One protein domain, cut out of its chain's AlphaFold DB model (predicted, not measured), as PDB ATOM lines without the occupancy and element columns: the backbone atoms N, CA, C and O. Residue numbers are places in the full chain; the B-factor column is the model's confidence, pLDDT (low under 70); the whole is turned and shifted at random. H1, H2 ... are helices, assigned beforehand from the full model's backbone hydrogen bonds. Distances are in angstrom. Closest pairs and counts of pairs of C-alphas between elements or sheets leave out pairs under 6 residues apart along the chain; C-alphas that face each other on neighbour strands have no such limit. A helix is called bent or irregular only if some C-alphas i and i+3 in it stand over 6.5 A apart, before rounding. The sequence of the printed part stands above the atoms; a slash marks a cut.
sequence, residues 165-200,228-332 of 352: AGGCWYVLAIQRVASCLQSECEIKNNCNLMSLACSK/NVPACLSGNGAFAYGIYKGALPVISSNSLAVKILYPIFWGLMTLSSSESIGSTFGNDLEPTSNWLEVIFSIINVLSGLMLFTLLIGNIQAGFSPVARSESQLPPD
ATOM      1  N   ALA A 165     -26.127 110.342  -9.862       87.56
ATOM      2  CA  ALA A 165     -27.190 109.513  -9.302       87.56
ATOM      3  C   ALA A 165     -26.741 108.050  -9.160       87.56
ATOM      4  O   ALA A 165     -26.856 107.467  -8.083       87.56
ATOM      5  N   GLY A 166     -26.140 107.486 -10.208       87.00
ATOM      6  CA  GLY A 166     -25.581 106.138 -10.214       87.00
ATOM      7  C   GLY A 166     -24.457 105.949  -9.197       87.00
ATOM      8  O   GLY A 166     -24.455 104.970  -8.453       87.00
ATOM      9  N   GLY A 167     -23.523 106.899  -9.113       86.75
ATOM     10  CA  GLY A 167     -22.432 106.857  -8.135       86.75
ATOM     11  C   GLY A 167     -22.933 106.904  -6.690       86.75
ATOM     12  O   GLY A 167     -22.518 106.088  -5.865       86.75
ATOM     13  N   CYS A 168     -23.878 107.802  -6.393       86.06
ATOM     14  CA  CYS A 168     -24.519 107.872  -5.078       86.06
ATOM     15  C   CYS A 168     -25.256 106.574  -4.747       86.06
ATOM     16  O   CYS A 168     -25.101 106.045  -3.649       86.06
ATOM     17  N   TRP A 169     -26.002 106.030  -5.707       87.00
ATOM     18  CA  TRP A 169     -26.705 104.764  -5.545       87.00
ATOM     19  C   TRP A 169     -25.748 103.605  -5.237       87.00
ATOM     20  O   TRP A 169     -25.994 102.850  -4.301       87.00
ATOM     21  N   TYR A 170     -24.617 103.506  -5.942       85.88
ATOM     22  CA  TYR A 170     -23.614 102.462  -5.711       85.88
ATOM     23  C   TYR A 170     -22.976 102.547  -4.315       85.88
ATOM     24  O   TYR A 170     -22.865 101.539  -3.617       85.88
ATOM     25  N   VAL A 171     -22.590 103.749  -3.874       83.00
ATOM     26  CA  VAL A 171     -21.992 103.946  -2.543       83.00
ATOM     27  C   VAL A 171     -23.008 103.661  -1.438       83.00
ATOM     28  O   VAL A 171     -22.692 102.950  -0.484       83.00
ATOM     29  N   LEU A 172     -24.239 104.158  -1.569       82.75
ATOM     30  CA  LEU A 172     -25.298 103.890  -0.596       82.75
ATOM     31  C   LEU A 172     -25.673 102.399  -0.558       82.75
ATOM     32  O   LEU A 172     -25.906 101.857   0.522       82.75
ATOM     33  N   ALA A 173     -25.627 101.698  -1.694       83.56
ATOM     34  CA  ALA A 173     -25.810 100.250  -1.737       83.56
ATOM     35  C   ALA A 173     -24.734  99.507  -0.930       83.56
ATOM     36  O   ALA A 173     -25.056  98.612  -0.150       83.56
ATOM     37  N   ILE A 174     -23.463  99.912  -1.043       79.38
ATOM     38  CA  ILE A 174     -22.373  99.352  -0.229       79.38
ATOM     39  C   ILE A 174     -22.617  99.624   1.262       79.38
ATOM     40  O   ILE A 174     -22.474  98.713   2.079       79.38
ATOM     41  N   GLN A 175     -23.051 100.834   1.631       79.06
ATOM     42  CA  GLN A 175     -23.398 101.155   3.022       79.06
ATOM     43  C   GLN A 175     -24.551 100.289   3.555       79.06
ATOM     44  O   GLN A 175     -24.574  99.920   4.738       79.06
ATOM     45  N   ARG A 176     -25.512  99.935   2.696       81.50
ATOM     46  CA  ARG A 176     -26.599  99.022   3.056       81.50
ATOM     47  C   ARG A 176     -26.140  97.587   3.227       81.50
ATOM     48  O   ARG A 176     -26.509  96.974   4.224       81.50
ATOM     49  N   VAL A 177     -25.280  97.085   2.347       79.69
ATOM     50  CA  VAL A 177     -24.658  95.763   2.522       79.69
ATOM     51  C   VAL A 177     -23.836  95.723   3.814       79.69
ATOM     52  O   VAL A 177     -23.967  94.778   4.588       79.69
ATOM     53  N   ALA A 178     -23.076  96.779   4.120       76.88
ATOM     54  CA  ALA A 178     -22.359  96.901   5.390       76.88
ATOM     55  C   ALA A 178     -23.307  96.899   6.606       76.88
ATOM     56  O   ALA A 178     -22.979  96.332   7.643       76.88
ATOM     57  N   SER A 179     -24.506  97.479   6.479       78.25
ATOM     58  CA  SER A 179     -25.533  97.439   7.531       78.25
ATOM     59  C   SER A 179     -26.127  96.041   7.731       78.25
ATOM     60  O   SER A 179     -26.340  95.653   8.875       78.25
ATOM     61  N   CYS A 180     -26.360  95.282   6.654       79.88
ATOM     62  CA  CYS A 180     -26.777  93.876   6.759       79.88
ATOM     63  C   CYS A 180     -25.719  93.048   7.490       79.88
ATOM     64  O   CYS A 180     -26.024  92.329   8.437       79.88
ATOM     65  N   LEU A 181     -24.455  93.216   7.098       75.62
ATOM     66  CA  LEU A 181     -23.334  92.516   7.715       75.62
ATOM     67  C   LEU A 181     -23.188  92.847   9.207       75.62
ATOM     68  O   LEU A 181     -22.929  91.949  10.004       75.62
ATOM     69  N   GLN A 182     -23.399  94.110   9.588       72.25
ATOM     70  CA  GLN A 182     -23.424  94.524  10.990       72.25
ATOM     71  C   GLN A 182     -24.557  93.839  11.771       72.25
ATOM     72  O   GLN A 182     -24.313  93.307  12.847       72.25
ATOM     73  N   SER A 183     -25.770  93.794  11.214       74.62
ATOM     74  CA  SER A 183     -26.922  93.157  11.867       74.62
ATOM     75  C   SER A 183     -26.686  91.667  12.137       74.62
ATOM     76  O   SER A 183     -27.000  91.174  13.215       74.62
ATOM     77  N   GLU A 184     -26.110  90.939  11.179       74.19
ATOM     78  CA  GLU A 184     -25.776  89.515  11.344       74.19
ATOM     79  C   GLU A 184     -24.647  89.292  12.368       74.19
ATOM     80  O   GLU A 184     -24.630  88.299  13.098       74.19
ATOM     81  N   CYS A 185     -23.699  90.230  12.431       70.62
ATOM     82  CA  CYS A 185     -22.571  90.226  13.361       70.62
ATOM     83  C   CYS A 185     -23.045  90.441  14.816       70.62
ATOM     84  O   CYS A 185     -22.603  89.711  15.705       70.62
ATOM     85  N   GLU A 186     -24.004  91.349  15.046       68.94
ATOM     86  CA  GLU A 186     -24.633  91.585  16.357       68.94
ATOM     87  C   GLU A 186     -25.422  90.362  16.852       68.94
ATOM     88  O   GLU A 186     -25.301  89.977  18.012       68.94
ATOM     89  N   ILE A 187     -26.156  89.676  15.969       70.75
ATOM     90  CA  ILE A 187     -26.926  88.468  16.326       70.75
ATOM     91  C   ILE A 187     -26.012  87.325  16.797       70.75
ATOM     92  O   ILE A 187     -26.384  86.537  17.668       70.75
ATOM     93  N   LYS A 188     -24.806  87.214  16.229       68.00
ATOM     94  CA  LYS A 188     -23.870  86.110  16.495       68.00
ATOM     95  C   LYS A 188     -22.819  86.418  17.579       68.00
ATOM     96  O   LYS A 188     -21.959  85.572  17.817       68.00
ATOM     97  N   ASN A 189     -22.900  87.573  18.253       56.34
ATOM     98  CA  ASN A 189     -22.124  87.982  19.444       56.34
ATOM     99  C   ASN A 189     -20.580  87.948  19.349       56.34
ATOM    100  O   ASN A 189     -19.918  88.149  20.364       56.34
ATOM    101  N   ASN A 190     -19.975  87.687  18.183       54.44
ATOM    102  CA  ASN A 190     -18.540  87.383  18.123       54.44
ATOM    103  C   ASN A 190     -17.846  87.882  16.849       54.44
ATOM    104  O   ASN A 190     -17.173  87.125  16.147       54.44
ATOM    105  N   CYS A 191     -18.025  89.158  16.509       60.78
ATOM    106  CA  CYS A 191     -17.403  89.708  15.313       60.78
ATOM    107  C   CYS A 191     -16.977  91.173  15.507       60.78
ATOM    108  O   CYS A 191     -17.741  92.015  15.961       60.78
ATOM    109  N   ASN A 192     -15.703  91.451  15.206       55.34
ATOM    110  CA  ASN A 192     -15.155  92.806  15.169       55.34
ATOM    111  C   ASN A 192     -15.478  93.402  13.792       55.34
ATOM    112  O   ASN A 192     -14.947  92.919  12.785       55.34
ATOM    113  N   LEU A 193     -16.313  94.449  13.726       51.03
ATOM    114  CA  LEU A 193     -16.749  95.071  12.463       51.03
ATOM    115  C   LEU A 193     -15.552  95.583  11.653       51.03
ATOM    116  O   LEU A 193     -15.558  95.526  10.425       51.03
ATOM    117  N   MET A 194     -14.493  96.013  12.345       45.34
ATOM    118  CA  MET A 194     -13.236  96.458  11.744       45.34
ATOM    119  C   MET A 194     -12.546  95.362  10.915       45.34
ATOM    120  O   MET A 194     -11.999  95.648   9.855       45.34
ATOM    121  N   SER A 195     -12.627  94.091  11.331       46.12
ATOM    122  CA  SER A 195     -12.119  92.962  10.536       46.12
ATOM    123  C   SER A 195     -12.967  92.733   9.285       46.12
ATOM    124  O   SER A 195     -12.430  92.351   8.253       46.12
ATOM    125  N   LEU A 196     -14.269  93.023   9.335       48.00
ATOM    126  CA  LEU A 196     -15.195  92.815   8.222       48.00
ATOM    127  C   LEU A 196     -15.148  93.961   7.195       48.00
ATOM    128  O   LEU A 196     -15.205  93.710   5.992       48.00
ATOM    129  N   ALA A 197     -14.971  95.200   7.666       42.84
ATOM    130  CA  ALA A 197     -14.733  96.380   6.839       42.84
ATOM    131  C   ALA A 197     -13.334  96.352   6.194       42.84
ATOM    132  O   ALA A 197     -13.190  96.725   5.033       42.84
ATOM    133  N   CYS A 198     -12.322  95.834   6.903       40.00
ATOM    134  CA  CYS A 198     -10.953  95.722   6.393       40.00
ATOM    135  C   CYS A 198     -10.684  94.411   5.620       40.00
ATOM    136  O   CYS A 198      -9.736  94.351   4.845       40.00
ATOM    137  N   SER A 199     -11.527  93.376   5.752       39.22
ATOM    138  CA  SER A 199     -11.423  92.130   4.963       39.22
ATOM    139  C   SER A 199     -11.956  92.276   3.532       39.22
ATOM    140  O   SER A 199     -11.877  91.322   2.753       39.22
ATOM    141  N   LYS A 200     -12.539  93.422   3.162       40.81
ATOM    142  CA  LYS A 200     -13.132  93.578   1.829       40.81
ATOM    143  C   LYS A 200     -13.044  94.976   1.239       40.81
ATOM    144  O   LYS A 200     -13.782  95.292   0.309       40.81
ATOM    145  N   ASN A 228     -21.396  84.160   6.210       51.84
ATOM    146  CA  ASN A 228     -22.323  85.288   6.406       51.84
ATOM    147  C   ASN A 228     -22.270  86.318   5.260       51.84
ATOM    148  O   ASN A 228     -23.280  86.922   4.903       51.84
ATOM    149  N   VAL A 229     -21.106  86.480   4.622       58.38
ATOM    150  CA  VAL A 229     -20.925  87.367   3.460       58.38
ATOM    151  C   VAL A 229     -21.790  86.950   2.253       58.38
ATOM    152  O   VAL A 229     -22.388  87.836   1.636       58.38
ATOM    153  N   PRO A 230     -21.956  85.650   1.927       60.44
ATOM    154  CA  PRO A 230     -22.874  85.221   0.875       60.44
ATOM    155  C   PRO A 230     -24.337  85.527   1.197       60.44
ATOM    156  O   PRO A 230     -25.083  85.825   0.276       60.44
ATOM    157  N   ALA A 231     -24.773  85.498   2.461       67.31
ATOM    158  CA  ALA A 231     -26.178  85.733   2.812       67.31
ATOM    159  C   ALA A 231     -26.617  87.177   2.500       67.31
ATOM    160  O   ALA A 231     -27.643  87.384   1.854       67.31
ATOM    161  N   CYS A 232     -25.794  88.173   2.852       72.94
ATOM    162  CA  CYS A 232     -26.081  89.573   2.519       72.94
ATOM    163  C   CYS A 232     -25.889  89.888   1.017       72.94
ATOM    164  O   CYS A 232     -26.566  90.757   0.479       72.94
ATOM    165  N   LEU A 233     -25.001  89.182   0.306       73.25
ATOM    166  CA  LEU A 233     -24.743  89.424  -1.127       73.25
ATOM    167  C   LEU A 233     -25.622  88.595  -2.079       73.25
ATOM    168  O   LEU A 233     -25.768  88.968  -3.238       73.25
ATOM    169  N   SER A 234     -26.217  87.493  -1.613       66.81
ATOM    170  CA  SER A 234     -27.082  86.615  -2.421       66.81
ATOM    171  C   SER A 234     -28.515  87.129  -2.556       66.81
ATOM    172  O   SER A 234     -29.254  86.638  -3.402       66.81
ATOM    173  N   GLY A 235     -28.927  88.107  -1.743       63.59
ATOM    174  CA  GLY A 235     -30.273  88.686  -1.797       63.59
ATOM    175  C   GLY A 235     -31.396  87.750  -1.328       63.59
ATOM    176  O   GLY A 235     -32.556  88.145  -1.379       63.59
ATOM    177  N   ASN A 236     -31.057  86.548  -0.843       60.25
ATOM    178  CA  ASN A 236     -31.993  85.546  -0.318       60.25
ATOM    179  C   ASN A 236     -32.278  85.697   1.191       60.25
ATOM    180  O   ASN A 236     -32.976  84.868   1.771       60.25
ATOM    181  N   GLY A 237     -31.719  86.720   1.843       64.06
ATOM    182  CA  GLY A 237     -31.946  87.003   3.262       64.06
ATOM    183  C   GLY A 237     -33.214  87.824   3.529       64.06
ATOM    184  O   GLY A 237     -33.732  88.496   2.642       64.06
ATOM    185  N   ALA A 238     -33.668  87.837   4.785       67.62
ATOM    186  CA  ALA A 238     -34.811  88.635   5.255       67.62
ATOM    187  C   ALA A 238     -34.529  90.154   5.354       67.62
ATOM    188  O   ALA A 238     -35.380  90.923   5.798       67.62
ATOM    189  N   PHE A 239     -33.328  90.602   4.973       77.12
ATOM    190  CA  PHE A 239     -32.924  92.002   5.056       77.12
ATOM    191  C   PHE A 239     -33.544  92.824   3.917       77.12
ATOM    192  O   PHE A 239     -33.345  92.532   2.736       77.12
ATOM    193  N   ALA A 240     -34.275  93.883   4.264       79.75
ATOM    194  CA  ALA A 240     -34.899  94.771   3.291       79.75
ATOM    195  C   ALA A 240     -33.856  95.715   2.662       79.75
ATOM    196  O   ALA A 240     -33.415  96.679   3.286       79.75
ATOM    197  N   TYR A 241     -33.470  95.440   1.413       77.50
ATOM    198  CA  TYR A 241     -32.534  96.272   0.642       77.50
ATOM    199  C   TYR A 241     -33.198  97.425  -0.129       77.50
ATOM    200  O   TYR A 241     -32.493  98.340  -0.553       77.50
ATOM    201  N   GLY A 242     -34.520  97.370  -0.337       82.12
ATOM    202  CA  GLY A 242     -35.280  98.357  -1.118       82.12
ATOM    203  C   GLY A 242     -34.647  98.638  -2.482       82.12
ATOM    204  O   GLY A 242     -34.245  97.712  -3.192       82.12
ATOM    205  N   ILE A 243     -34.463  99.926  -2.785       81.12
ATOM    206  CA  ILE A 243     -33.878 100.439  -4.038       81.12
ATOM    207  C   ILE A 243     -32.470  99.914  -4.360       81.12
ATOM    208  O   ILE A 243     -31.996 100.063  -5.485       81.12
ATOM    209  N   TYR A 244     -31.761  99.324  -3.393       84.00
ATOM    210  CA  TYR A 244     -30.407  98.800  -3.585       84.00
ATOM    211  C   TYR A 244     -30.372  97.309  -3.914       84.00
ATOM    212  O   TYR A 244     -29.291  96.764  -4.135       84.00
ATOM    213  N   LYS A 245     -31.525  96.631  -3.982       81.50
ATOM    214  CA  LYS A 245     -31.594  95.193  -4.275       81.50
ATOM    215  C   LYS A 245     -30.905  94.836  -5.601       81.50
ATOM    216  O   LYS A 245     -30.152  93.866  -5.659       81.50
ATOM    217  N   GLY A 246     -31.081  95.663  -6.633       78.75
ATOM    218  CA  GLY A 246     -30.412  95.502  -7.931       78.75
ATOM    219  C   GLY A 246     -28.887  95.691  -7.897       78.75
ATOM    220  O   GLY A 246     -28.193  95.251  -8.811       78.75
ATOM    221  N   ALA A 247     -28.332  96.294  -6.839       83.31
ATOM    222  CA  ALA A 247     -26.892  96.521  -6.701       83.31
ATOM    223  C   ALA A 247     -26.129  95.297  -6.173       83.31
ATOM    224  O   ALA A 247     -24.924  95.200  -6.391       83.31
ATOM    225  N   LEU A 248     -26.791  94.355  -5.495       80.50
ATOM    226  CA  LEU A 248     -26.151  93.166  -4.911       80.50
ATOM    227  C   LEU A 248     -25.310  92.362  -5.925       80.50
ATOM    228  O   LEU A 248     -24.117  92.154  -5.665       80.50
ATOM    229  N   PRO A 249     -25.844  91.968  -7.103       80.12
ATOM    230  CA  PRO A 249     -25.051  91.248  -8.102       80.12
ATOM    231  C   PRO A 249     -23.914  92.101  -8.689       80.12
ATOM    232  O   PRO A 249     -22.884  91.566  -9.096       80.12
ATOM    233  N   VAL A 250     -24.057  93.429  -8.693       82.06
ATOM    234  CA  VAL A 250     -23.044  94.379  -9.186       82.06
ATOM    235  C   VAL A 250     -21.881  94.490  -8.201       82.06
ATOM    236  O   VAL A 250     -20.717  94.476  -8.602       82.06
ATOM    237  N   ILE A 251     -22.185  94.563  -6.903       77.69
ATOM    238  CA  ILE A 251     -21.198  94.625  -5.818       77.69
ATOM    239  C   ILE A 251     -20.413  93.312  -5.740       77.69
ATOM    240  O   ILE A 251     -19.195  93.338  -5.563       77.69
ATOM    241  N   SER A 252     -21.093  92.174  -5.924       74.44
ATOM    242  CA  SER A 252     -20.461  90.851  -5.933       74.44
ATOM    243  C   SER A 252     -19.682  90.540  -7.218       74.44
ATOM    244  O   SER A 252     -18.951  89.550  -7.255       74.44
ATOM    245  N   SER A 253     -19.831  91.342  -8.275       76.56
ATOM    246  CA  SER A 253     -19.140  91.112  -9.546       76.56
ATOM    247  C   SER A 253     -17.640  91.406  -9.442       76.56
ATOM    248  O   SER A 253     -17.212  92.345  -8.769       76.56
ATOM    249  N   ASN A 254     -16.825  90.635 -10.167       71.25
ATOM    250  CA  ASN A 254     -15.378  90.853 -10.271       71.25
ATOM    251  C   ASN A 254     -14.996  91.837 -11.390       71.25
ATOM    252  O   ASN A 254     -13.865  92.313 -11.436       71.25
ATOM    253  N   SER A 255     -15.923  92.165 -12.294       77.31
ATOM    254  CA  SER A 255     -15.635  93.033 -13.437       77.31
ATOM    255  C   SER A 255     -15.759  94.512 -13.071       77.31
ATOM    256  O   SER A 255     -16.824  94.981 -12.664       77.31
ATOM    257  N   LEU A 256     -14.683  95.274 -13.288       77.75
ATOM    258  CA  LEU A 256     -14.681  96.732 -13.131       77.75
ATOM    259  C   LEU A 256     -15.674  97.400 -14.090       77.75
ATOM    260  O   LEU A 256     -16.358  98.344 -13.705       77.75
ATOM    261  N   ALA A 257     -15.816  96.871 -15.309       80.44
ATOM    262  CA  ALA A 257     -16.772  97.393 -16.280       80.44
ATOM    263  C   ALA A 257     -18.211  97.300 -15.755       80.44
ATOM    264  O   ALA A 257     -18.965  98.258 -15.878       80.44
ATOM    265  N   VAL A 258     -18.573  96.196 -15.092       83.50
ATOM    266  CA  VAL A 258     -19.903  96.034 -14.478       83.50
ATOM    267  C   VAL A 258     -20.098  97.032 -13.334       83.50
ATOM    268  O   VAL A 258     -21.144  97.670 -13.258       83.50
ATOM    269  N   LYS A 259     -19.074  97.247 -12.500       82.88
ATOM    270  CA  LYS A 259     -19.126  98.211 -11.385       82.88
ATOM    271  C   LYS A 259     -19.251  99.670 -11.823       82.88
ATOM    272  O   LYS A 259     -19.721 100.477 -11.036       82.88
ATOM    273  N   ILE A 260     -18.843 100.014 -13.046       82.81
ATOM    274  CA  ILE A 260     -18.929 101.387 -13.568       82.81
ATOM    275  C   ILE A 260     -20.147 101.572 -14.474       82.81
ATOM    276  O   ILE A 260     -20.910 102.519 -14.298       82.81
ATOM    277  N   LEU A 261     -20.349 100.680 -15.443       85.50
ATOM    278  CA  LEU A 261     -21.405 100.823 -16.444       85.50
ATOM    279  C   LEU A 261     -22.789 100.606 -15.842       85.50
ATOM    280  O   LEU A 261     -23.725 101.302 -16.220       85.50
ATOM    281  N   TYR A 262     -22.922  99.674 -14.894       86.44
ATOM    282  CA  TYR A 262     -24.224  99.352 -14.327       86.44
ATOM    283  C   TYR A 262     -24.797 100.496 -13.476       86.44
ATOM    284  O   TYR A 262     -25.951 100.854 -13.700       86.44
ATOM    285  N   PRO A 263     -24.041 101.152 -12.569       87.75
ATOM    286  CA  PRO A 263     -24.565 102.320 -11.863       87.75
ATOM    287  C   PRO A 263     -24.912 103.487 -12.793       87.75
ATOM    288  O   PRO A 263     -25.931 104.143 -12.591       87.75
ATOM    289  N   ILE A 264     -24.116 103.726 -13.844       87.25
ATOM    290  CA  ILE A 264     -24.432 104.747 -14.860       87.25
ATOM    291  C   ILE A 264     -25.752 104.404 -15.556       87.25
ATOM    292  O   ILE A 264     -26.636 105.251 -15.666       87.25
ATOM    293  N   PHE A 265     -25.912 103.151 -15.980       87.00
ATOM    294  CA  PHE A 265     -27.139 102.660 -16.596       87.00
ATOM    295  C   PHE A 265     -28.349 102.816 -15.668       87.00
ATOM    296  O   PHE A 265     -29.367 103.365 -16.086       87.00
ATOM    297  N   TRP A 266     -28.218 102.438 -14.393       86.88
ATOM    298  CA  TRP A 266     -29.264 102.630 -13.386       86.88
ATOM    299  C   TRP A 266     -29.658 104.107 -13.243       86.88
ATOM    300  O   TRP A 266     -30.846 104.441 -13.250       86.88
ATOM    301  N   GLY A 267     -28.676 105.013 -13.193       86.88
ATOM    302  CA  GLY A 267     -28.921 106.454 -13.134       86.88
ATOM    303  C   GLY A 267     -29.595 106.999 -14.397       86.88
ATOM    304  O   GLY A 267     -30.507 107.816 -14.298       86.88
ATOM    305  N   LEU A 268     -29.190 106.532 -15.587       85.69
ATOM    306  CA  LEU A 268     -29.817 106.923 -16.858       85.69
ATOM    307  C   LEU A 268     -31.289 106.509 -16.886       85.69
ATOM    308  O   LEU A 268     -32.141 107.324 -17.236       85.69
ATOM    309  N   MET A 269     -31.579 105.266 -16.495       82.94
ATOM    310  CA  MET A 269     -32.943 104.741 -16.443       82.94
ATOM    311  C   MET A 269     -33.811 105.503 -15.441       82.94
ATOM    312  O   MET A 269     -34.926 105.906 -15.775       82.94
ATOM    313  N   THR A 270     -33.294 105.746 -14.235       81.50
ATOM    314  CA  THR A 270     -34.029 106.426 -13.155       81.50
ATOM    315  C   THR A 270     -34.388 107.863 -13.526       81.50
ATOM    316  O   THR A 270     -35.501 108.309 -13.271       81.50
ATOM    317  N   LEU A 271     -33.481 108.585 -14.186       84.62
ATOM    318  CA  LEU A 271     -33.754 109.948 -14.646       84.62
ATOM    319  C   LEU A 271     -34.648 109.992 -15.898       84.62
ATOM    320  O   LEU A 271     -35.247 111.028 -16.166       84.62
ATOM    321  N   SER A 272     -34.739 108.891 -16.665       79.19
ATOM    322  CA  SER A 272     -35.430 108.869 -17.978       79.19
ATOM    323  C   SER A 272     -36.878 108.497 -17.860       79.19
ATOM    324  O   SER A 272     -37.699 108.888 -18.682       79.19
ATOM    325  N   SER A 273     -37.172 107.684 -16.859       64.06
ATOM    326  CA  SER A 273     -38.489 107.129 -16.607       64.06
ATOM    327  C   SER A 273     -39.437 108.128 -15.939       64.06
ATOM    328  O   SER A 273     -40.627 107.845 -15.860       64.06
ATOM    329  N   SER A 274     -38.970 109.317 -15.531       58.16
ATOM    330  CA  SER A 274     -39.787 110.321 -14.832       58.16
ATOM    331  C   SER A 274     -40.887 110.988 -15.675       58.16
ATOM    332  O   SER A 274     -41.632 111.792 -15.124       58.16
ATOM    333  N   GLU A 275     -41.022 110.675 -16.972       51.00
ATOM    334  CA  GLU A 275     -42.216 111.039 -17.765       51.00
ATOM    335  C   GLU A 275     -43.114 109.840 -18.124       51.00
ATOM    336  O   GLU A 275     -44.284 110.027 -18.454       51.00
ATOM    337  N   SER A 276     -42.649 108.593 -17.976       40.84
ATOM    338  CA  SER A 276     -43.540 107.435 -18.123       40.84
ATOM    339  C   SER A 276     -44.131 107.077 -16.767       40.84
ATOM    340  O   SER A 276     -43.690 106.159 -16.070       40.84
ATOM    341  N   ILE A 277     -45.161 107.833 -16.386       47.03
ATOM    342  CA  ILE A 277     -46.145 107.372 -15.409       47.03
ATOM    343  C   ILE A 277     -46.747 106.081 -15.984       47.03
ATOM    344  O   ILE A 277     -47.623 106.110 -16.839       47.03
ATOM    345  N   GLY A 278     -46.227 104.938 -15.534       48.44
ATOM    346  CA  GLY A 278     -46.773 103.616 -15.825       48.44
ATOM    347  C   GLY A 278     -46.309 102.987 -17.139       48.44
ATOM    348  O   GLY A 278     -47.088 102.848 -18.072       48.44
ATOM    349  N   SER A 279     -45.077 102.483 -17.198       41.81
ATOM    350  CA  SER A 279     -44.822 101.191 -17.862       41.81
ATOM    351  C   SER A 279     -43.412 100.654 -17.585       41.81
ATOM    352  O   SER A 279     -42.397 101.267 -17.900       41.81
ATOM    353  N   THR A 280     -43.392  99.449 -17.010       43.38
ATOM    354  CA  THR A 280     -42.328  98.428 -17.088       43.38
ATOM    355  C   THR A 280     -41.229  98.390 -16.009       43.38
ATOM    356  O   THR A 280     -40.753  97.292 -15.743       43.38
ATOM    357  N   PHE A 281     -40.893  99.468 -15.283       45.28
ATOM    358  CA  PHE A 281     -39.916  99.392 -14.158       45.28
ATOM    359  C   PHE A 281     -40.309 100.143 -12.869       45.28
ATOM    360  O   PHE A 281     -39.531 100.195 -11.920       45.28
ATOM    361  N   GLY A 282     -41.536 100.672 -12.774       42.09
ATOM    362  CA  GLY A 282     -42.029 101.446 -11.619       42.09
ATOM    363  C   GLY A 282     -42.109 100.707 -10.269       42.09
ATOM    364  O   GLY A 282     -42.553 101.305  -9.298       42.09
ATOM    365  N   ASN A 283     -41.672  99.446 -10.198       48.53
ATOM    366  CA  ASN A 283     -41.577  98.658  -8.964       48.53
ATOM    367  C   ASN A 283     -40.155  98.630  -8.359       48.53
ATOM    368  O   ASN A 283     -39.965  98.002  -7.325       48.53
ATOM    369  N   ASP A 284     -39.148  99.263  -8.982       56.06
ATOM    370  CA  ASP A 284     -37.738  99.142  -8.547       56.06
ATOM    371  C   ASP A 284     -37.245 100.319  -7.675       56.06
ATOM    372  O   ASP A 284     -36.183 100.248  -7.055       56.06
ATOM    373  N   LEU A 285     -38.030 101.402  -7.577       62.75
ATOM    374  CA  LEU A 285     -37.829 102.490  -6.609       62.75
ATOM    375  C   LEU A 285     -38.795 102.360  -5.427       62.75
ATOM    376  O   LEU A 285     -39.487 103.313  -5.078       62.75
ATOM    377  N   GLU A 286     -38.854 101.183  -4.809       70.44
ATOM    378  CA  GLU A 286     -39.532 101.001  -3.525       70.44
ATOM    379  C   GLU A 286     -38.523 101.286  -2.391       70.44
ATOM    380  O   GLU A 286     -37.705 100.418  -2.052       70.44
ATOM    381  N   PRO A 287     -38.473 102.522  -1.841       73.81
ATOM    382  CA  PRO A 287     -37.603 102.819  -0.714       73.81
ATOM    383  C   PRO A 287     -38.069 102.049   0.517       73.81
ATOM    384  O   PRO A 287     -39.260 101.872   0.761       73.81
ATOM    385  N   THR A 288     -37.112 101.631   1.338       75.94
ATOM    386  CA  THR A 288     -37.425 101.140   2.680       75.94
ATOM    387  C   THR A 288     -37.867 102.298   3.585       75.94
ATOM    388  O   THR A 288     -37.815 103.469   3.207       75.94
ATOM    389  N   SER A 289     -38.227 102.009   4.838       75.50
ATOM    390  CA  SER A 289     -38.543 103.020   5.863       75.50
ATOM    391  C   SER A 289     -37.363 103.931   6.256       75.50
ATOM    392  O   SER A 289     -37.477 104.739   7.179       75.50
ATOM    393  N   ASN A 290     -36.215 103.830   5.578       79.25
ATOM    394  CA  ASN A 290     -35.071 104.691   5.823       79.25
ATOM    395  C   ASN A 290     -35.215 106.043   5.115       79.25
ATOM    396  O   ASN A 290     -35.196 106.145   3.891       79.25
ATOM    397  N   TRP A 291     -35.246 107.099   5.923       80.62
ATOM    398  CA  TRP A 291     -35.273 108.496   5.498       80.62
ATOM    399  C   TRP A 291     -34.230 108.882   4.430       80.62
ATOM    400  O   TRP A 291     -34.563 109.652   3.533       80.62
ATOM    401  N   LEU A 292     -33.004 108.338   4.461       79.94
ATOM    402  CA  LEU A 292     -31.971 108.631   3.454       79.94
ATOM    403  C   LEU A 292     -32.344 108.098   2.065       79.94
ATOM    404  O   LEU A 292     -32.110 108.781   1.071       79.94
ATOM    405  N   GLU A 293     -32.951 106.909   1.994       81.12
ATOM    406  CA  GLU A 293     -33.440 106.336   0.731       81.12
ATOM    407  C   GLU A 293     -34.596 107.155   0.175       81.12
ATOM    408  O   GLU A 293     -34.617 107.466  -1.012       81.12
ATOM    409  N   VAL A 294     -35.522 107.563   1.045       84.62
ATOM    410  CA  VAL A 294     -36.680 108.374   0.657       84.62
ATOM    411  C   VAL A 294     -36.237 109.733   0.108       84.62
ATOM    412  O   VAL A 294     -36.663 110.123  -0.978       84.62
ATOM    413  N   ILE A 295     -35.341 110.439   0.807       85.12
ATOM    414  CA  ILE A 295     -34.817 111.739   0.357       85.12
ATOM    415  C   ILE A 295     -34.064 111.590  -0.970       85.12
ATOM    416  O   ILE A 295     -34.275 112.385  -1.888       85.12
ATOM    417  N   PHE A 296     -33.218 110.563  -1.100       84.69
ATOM    418  CA  PHE A 296     -32.486 110.293  -2.337       84.69
ATOM    419  C   PHE A 296     -33.435 110.025  -3.514       84.69
ATOM    420  O   PHE A 296     -33.257 110.595  -4.592       84.69
ATOM    421  N   SER A 297     -34.480 109.223  -3.310       83.56
ATOM    422  CA  SER A 297     -35.496 108.949  -4.330       83.56
ATOM    423  C   SER A 297     -36.250 110.214  -4.754       83.56
ATOM    424  O   SER A 297     -36.391 110.455  -5.951       83.56
ATOM    425  N   ILE A 298     -36.656 111.074  -3.810       84.19
ATOM    426  CA  ILE A 298     -37.325 112.354  -4.117       84.19
ATOM    427  C   ILE A 298     -36.432 113.246  -4.989       84.19
ATOM    428  O   ILE A 298     -36.892 113.785  -5.996       84.19
ATOM    429  N   ILE A 299     -35.149 113.383  -4.636       86.00
ATOM    430  CA  ILE A 299     -34.194 114.199  -5.401       86.00
ATOM    431  C   ILE A 299     -34.047 113.665  -6.829       86.00
ATOM    432  O   ILE A 299     -34.103 114.448  -7.779       86.00
ATOM    433  N   ASN A 300     -33.902 112.346  -6.997       84.81
ATOM    434  CA  ASN A 300     -33.774 111.741  -8.322       84.81
ATOM    435  C   ASN A 300     -35.017 111.992  -9.182       84.81
ATOM    436  O   ASN A 300     -34.874 112.461 -10.309       84.81
ATOM    437  N   VAL A 301     -36.221 111.784  -8.638       84.75
ATOM    438  CA  VAL A 301     -37.484 112.013  -9.363       84.75
ATOM    439  C   VAL A 301     -37.634 113.476  -9.790       84.75
ATOM    440  O   VAL A 301     -37.910 113.749 -10.958       84.75
ATOM    441  N   LEU A 302     -37.399 114.429  -8.880       86.00
ATOM    442  CA  LEU A 302     -37.483 115.861  -9.195       86.00
ATOM    443  C   LEU A 302     -36.443 116.281 -10.242       86.00
ATOM    444  O   LEU A 302     -36.753 117.045 -11.158       86.00
ATOM    445  N   SER A 303     -35.214 115.773 -10.125       85.44
ATOM    446  CA  SER A 303     -34.140 116.084 -11.072       85.44
ATOM    447  C   SER A 303     -34.397 115.498 -12.466       85.44
ATOM    448  O   SER A 303     -34.181 116.198 -13.457       85.44
ATOM    449  N   GLY A 304     -34.922 114.270 -12.553       84.44
ATOM    450  CA  GLY A 304     -35.322 113.634 -13.809       84.44
ATOM    451  C   GLY A 304     -36.427 114.422 -14.503       84.44
ATOM    452  O   GLY A 304     -36.266 114.817 -15.657       84.44
ATOM    453  N   LEU A 305     -37.494 114.769 -13.773       84.38
ATOM    454  CA  LEU A 305     -38.624 115.527 -14.318       84.38
ATOM    455  C   LEU A 305     -38.184 116.888 -14.877       84.38
ATOM    456  O   LEU A 305     -38.604 117.295 -15.964       84.38
ATOM    457  N   MET A 306     -37.298 117.582 -14.158       84.62
ATOM    458  CA  MET A 306     -36.741 118.857 -14.600       84.62
ATOM    459  C   MET A 306     -35.906 118.703 -15.878       84.62
ATOM    460  O   MET A 306     -36.118 119.442 -16.840       84.62
ATOM    461  N   LEU A 307     -34.967 117.750 -15.910       84.06
ATOM    462  CA  LEU A 307     -34.100 117.510 -17.072       84.06
ATOM    463  C   LEU A 307     -34.896 117.083 -18.302       84.06
ATOM    464  O   LEU A 307     -34.626 117.538 -19.413       84.06
ATOM    465  N   PHE A 308     -35.900 116.245 -18.089       82.94
ATOM    466  CA  PHE A 308     -36.770 115.755 -19.134       82.94
ATOM    467  C   PHE A 308     -37.613 116.888 -19.750       82.94
ATOM    468  O   PHE A 308     -37.633 117.071 -20.970       82.94
ATOM    469  N   THR A 309     -38.218 117.734 -18.910       83.12
ATOM    470  CA  THR A 309     -38.979 118.911 -19.365       83.12
ATOM    471  C   THR A 309     -38.098 119.871 -20.175       83.12
ATOM    472  O   THR A 309     -38.515 120.399 -21.209       83.12
ATOM    473  N   LEU A 310     -36.847 120.074 -19.744       79.38
ATOM    474  CA  LEU A 310     -35.871 120.894 -20.467       79.38
ATOM    475  C   LEU A 310     -35.487 120.282 -21.819       79.38
ATOM    476  O   LEU A 310     -35.290 121.022 -22.786       79.38
ATOM    477  N   LEU A 311     -35.413 118.955 -21.924       81.31
ATOM    478  CA  LEU A 311     -35.137 118.274 -23.186       81.31
ATOM    479  C   LEU A 311     -36.271 118.505 -24.196       81.31
ATOM    480  O   LEU A 311     -36.004 118.967 -25.306       81.31
ATOM    481  N   ILE A 312     -37.527 118.267 -23.796       79.50
ATOM    482  CA  ILE A 312     -38.698 118.496 -24.659       79.50
ATOM    483  C   ILE A 312     -38.796 119.961 -25.085       79.50
ATOM    484  O   ILE A 312     -38.959 120.244 -26.275       79.50
ATOM    485  N   GLY A 313     -38.660 120.896 -24.140       74.12
ATOM    486  CA  GLY A 313     -38.759 122.327 -24.433       74.12
ATOM    487  C   GLY A 313     -37.748 122.783 -25.490       74.12
ATOM    488  O   GLY A 313     -38.074 123.592 -26.359       74.12
ATOM    489  N   ASN A 314     -36.542 122.209 -25.480       70.25
ATOM    490  CA  ASN A 314     -35.497 122.534 -26.452       70.25
ATOM    491  C   ASN A 314     -35.691 121.847 -27.817       70.25
ATOM    492  O   ASN A 314     -35.337 122.437 -28.839       70.25
ATOM    493  N   ILE A 315     -36.291 120.651 -27.868       68.94
ATOM    494  CA  ILE A 315     -36.652 119.988 -29.134       68.94
ATOM    495  C   ILE A 315     -37.788 120.755 -29.836       68.94
ATOM    496  O   ILE A 315     -37.700 121.040 -31.032       68.94
ATOM    497  N   GLN A 316     -38.827 121.159 -29.097       62.72
ATOM    498  CA  GLN A 316     -39.983 121.880 -29.650       62.72
ATOM    499  C   GLN A 316     -39.630 123.293 -30.149       62.72
ATOM    500  O   GLN A 316     -40.095 123.711 -31.216       62.72
ATOM    501  N   ALA A 317     -38.765 124.015 -29.427       62.03
ATOM    502  CA  ALA A 317     -38.269 125.332 -29.840       62.03
ATOM    503  C   ALA A 317     -37.478 125.281 -31.159       62.03
ATOM    504  O   ALA A 317     -37.430 126.260 -31.902       62.03
ATOM    505  N   GLY A 318     -36.885 124.128 -31.467       55.62
ATOM    506  CA  GLY A 318     -36.079 123.932 -32.657       55.62
ATOM    507  C   GLY A 318     -36.798 123.394 -33.891       55.62
ATOM    508  O   GLY A 318     -36.388 123.698 -35.008       55.62
ATOM    509  N   PHE A 319     -37.885 122.643 -33.708       55.31
ATOM    510  CA  PHE A 319     -38.737 122.177 -34.810       55.31
ATOM    511  C   PHE A 319     -39.801 123.197 -35.232       55.31
ATOM    512  O   PHE A 319     -40.254 123.178 -36.377       55.31
ATOM    513  N   SER A 320     -40.173 124.127 -34.344       49.88
ATOM    514  CA  SER A 320     -41.180 125.160 -34.634       49.88
ATOM    515  C   SER A 320     -40.884 126.027 -35.877       49.88
ATOM    516  O   SER A 320     -41.831 126.336 -36.599       49.88
ATOM    517  N   PRO A 321     -39.631 126.407 -36.202       53.59
ATOM    518  CA  PRO A 321     -39.328 127.130 -37.440       53.59
ATOM    519  C   PRO A 321     -39.526 126.281 -38.709       53.59
ATOM    520  O   PRO A 321     -39.968 126.805 -39.729       53.59
ATOM    521  N   VAL A 322     -39.239 124.974 -38.646       53.25
ATOM    522  CA  VAL A 322     -39.348 124.038 -39.781       53.25
ATOM    523  C   VAL A 322     -40.809 123.716 -40.088       53.25
ATOM    524  O   VAL A 322     -41.244 123.911 -41.222       53.25
ATOM    525  N   ALA A 323     -41.596 123.344 -39.075       50.81
ATOM    526  CA  ALA A 323     -43.023 123.059 -39.244       50.81
ATOM    527  C   ALA A 323     -43.810 124.301 -39.706       50.81
ATOM    528  O   ALA A 323     -44.710 124.215 -40.544       50.81
ATOM    529  N   ARG A 324     -43.424 125.490 -39.220       45.88
ATOM    530  CA  ARG A 324     -44.029 126.756 -39.644       45.88
ATOM    531  C   ARG A 324     -43.712 127.087 -41.111       45.88
ATOM    532  O   ARG A 324     -44.605 127.553 -41.811       45.88
ATOM    533  N   SER A 325     -42.506 126.767 -41.595       50.00
ATOM    534  CA  SER A 325     -42.110 126.987 -42.996       50.00
ATOM    535  C   SER A 325     -42.871 126.122 -44.012       50.00
ATOM    536  O   SER A 325     -43.150 126.597 -45.111       50.00
ATOM    537  N   GLU A 326     -43.275 124.899 -43.643       52.56
ATOM    538  CA  GLU A 326     -44.154 124.065 -44.480       52.56
ATOM    539  C   GLU A 326     -45.617 124.516 -44.409       52.56
ATOM    540  O   GLU A 326     -46.286 124.584 -45.435       52.56
ATOM    541  N   SER A 327     -46.109 124.898 -43.225       53.62
ATOM    542  CA  SER A 327     -47.513 125.312 -43.044       53.62
ATOM    543  C   SER A 327     -47.868 126.686 -43.639       53.62
ATOM    544  O   SER A 327     -49.045 126.989 -43.817       53.62
ATOM    545  N   GLN A 328     -46.873 127.530 -43.934       53.22
ATOM    546  CA  GLN A 328     -47.061 128.869 -44.515       53.22
ATOM    547  C   GLN A 328     -46.763 128.925 -46.020       53.22
ATOM    548  O   GLN A 328     -46.780 130.010 -46.608       53.22
ATOM    549  N   LEU A 329     -46.495 127.784 -46.666       50.31
ATOM    550  CA  LEU A 329     -46.313 127.754 -48.112       50.31
ATOM    551  C   LEU A 329     -47.686 127.914 -48.798       50.31
ATOM    552  O   LEU A 329     -48.582 127.112 -48.540       50.31
ATOM    553  N   PRO A 330     -47.884 128.928 -49.664       54.62
ATOM    554  CA  PRO A 330     -49.161 129.118 -50.346       54.62
ATOM    555  C   PRO A 330     -49.509 127.880 -51.196       54.62
ATOM    556  O   PRO A 330     -48.598 127.304 -51.805       54.62
ATOM    557  N   PRO A 331     -50.794 127.473 -51.270       58.66
ATOM    558  CA  PRO A 331     -51.226 126.219 -51.903       58.66
ATOM    559  C   PRO A 331     -50.754 126.077 -53.362       58.66
ATOM    560  O   PRO A 331     -50.403 124.980 -53.799       58.66
ATOM    561  N   ASP A 332     -50.595 127.193 -54.078       57.28
ATOM    562  CA  ASP A 332     -50.097 127.226 -55.460       57.28
ATOM    563  C   ASP A 332     -48.648 126.738 -55.616       57.28
ATOM    564  O   ASP A 332     -48.242 126.303 -56.696       57.28
TER     565      ASP A 332
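What this domain is: This is residues 165 to 200 and 228 to 332 of the 352 residues of the protein "Ion_trans domain-containing protein" of Aegilops tauschii (UniProt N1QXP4). A long helix, H6, leaves a small body of helices as an arm, and the stretch that sticks out, residues 310 to 332, of which 310 to 327 belong to H6, makes much of the length. In the body H5 bridges H1 and H6: the first residues of H1 pack on it, and its last residues pack on H6; H4 crosses H1, and the short H2 and H3 sit near the far end of H1. The printed part has 141 residues with six named helices, H1 to H6 in chain order, and no named strand; the class is all helix. It is only just extended, close to loose, with a radius of gyration of the C-alphas of 21.9 A and spans of 89 by 31 by 23 A.

How they stand to each other: The hub is H1, residues 165 to 187. With residues 178 to 185 alone it only just touches H2, residues 193 to 198, with 3 pairs of C-alphas within 8 A, the closest being Gln 182 and Leu 193 at 6.9 A; the two form a helical hairpin at a steep tilt of 43 degrees. H3, residues 228 to 234, touches H1, closest C-alphas Cys 180 and Cys 232 at 6.1 A. H4, residues 242 to 251, is about perpendicular to H1 at 88 degrees, closest C-alphas Ala 173 and Tyr 244 at 5.2 A. H5, residues 256 to 275, forms a helical hairpin with H4 at a shallow tilt of 27 degrees, closest C-alphas Val 250 and Lys 259 at 5.9 A. H5 touches H1 with residues 263 to 268 alone, closest C-alphas Gly 166 and Pro 263 at 4.3 A. H6, residues 291 to 327, touches H5 at a steep tilt of 66 degrees, closest C-alphas Leu 271 and Gly 304 at 4.1 A. H2 and H3 are apart from H6. Every O i to N i+4 pair is within hydrogen-bond range in H1, H2 and H3, against 13 of 16 in H5, 31 of 33 in H6 and 1 of 6 in H4, where 5 of 7 O i to N i+3 pairs are within range.

Where its parts are: H1 begins at C-alpha 165 (-27.190, 109.513, -9.302) and is 33.2 A long. H5 is 31.4 A long. H6 is 52.8 A long, has a kink of 36 degrees near residue 321 and ends at C-alpha 327 (-47.513, 125.312, -43.044). H4 and H5 are irregular, with C-alphas 243 and 246 7.2 A apart and 272 and 275 7.1 A apart; H6 is only just irregular, with 318 and 321 6.6 A apart.

The domain as a whole: The C-alphas farthest apart, Asn 190 and Asp 332, are 89.4 A apart. Residues 201 to 227 are not printed; C-alphas 200 and 228 are 13.2 A apart across this cut. The link from H5 to H6, residues 276 to 290, is long. Mean pLDDT of the printed part is 70.6; 54 residues are under 70, among them 188 to 200, 273 to 285 and 315 to 332.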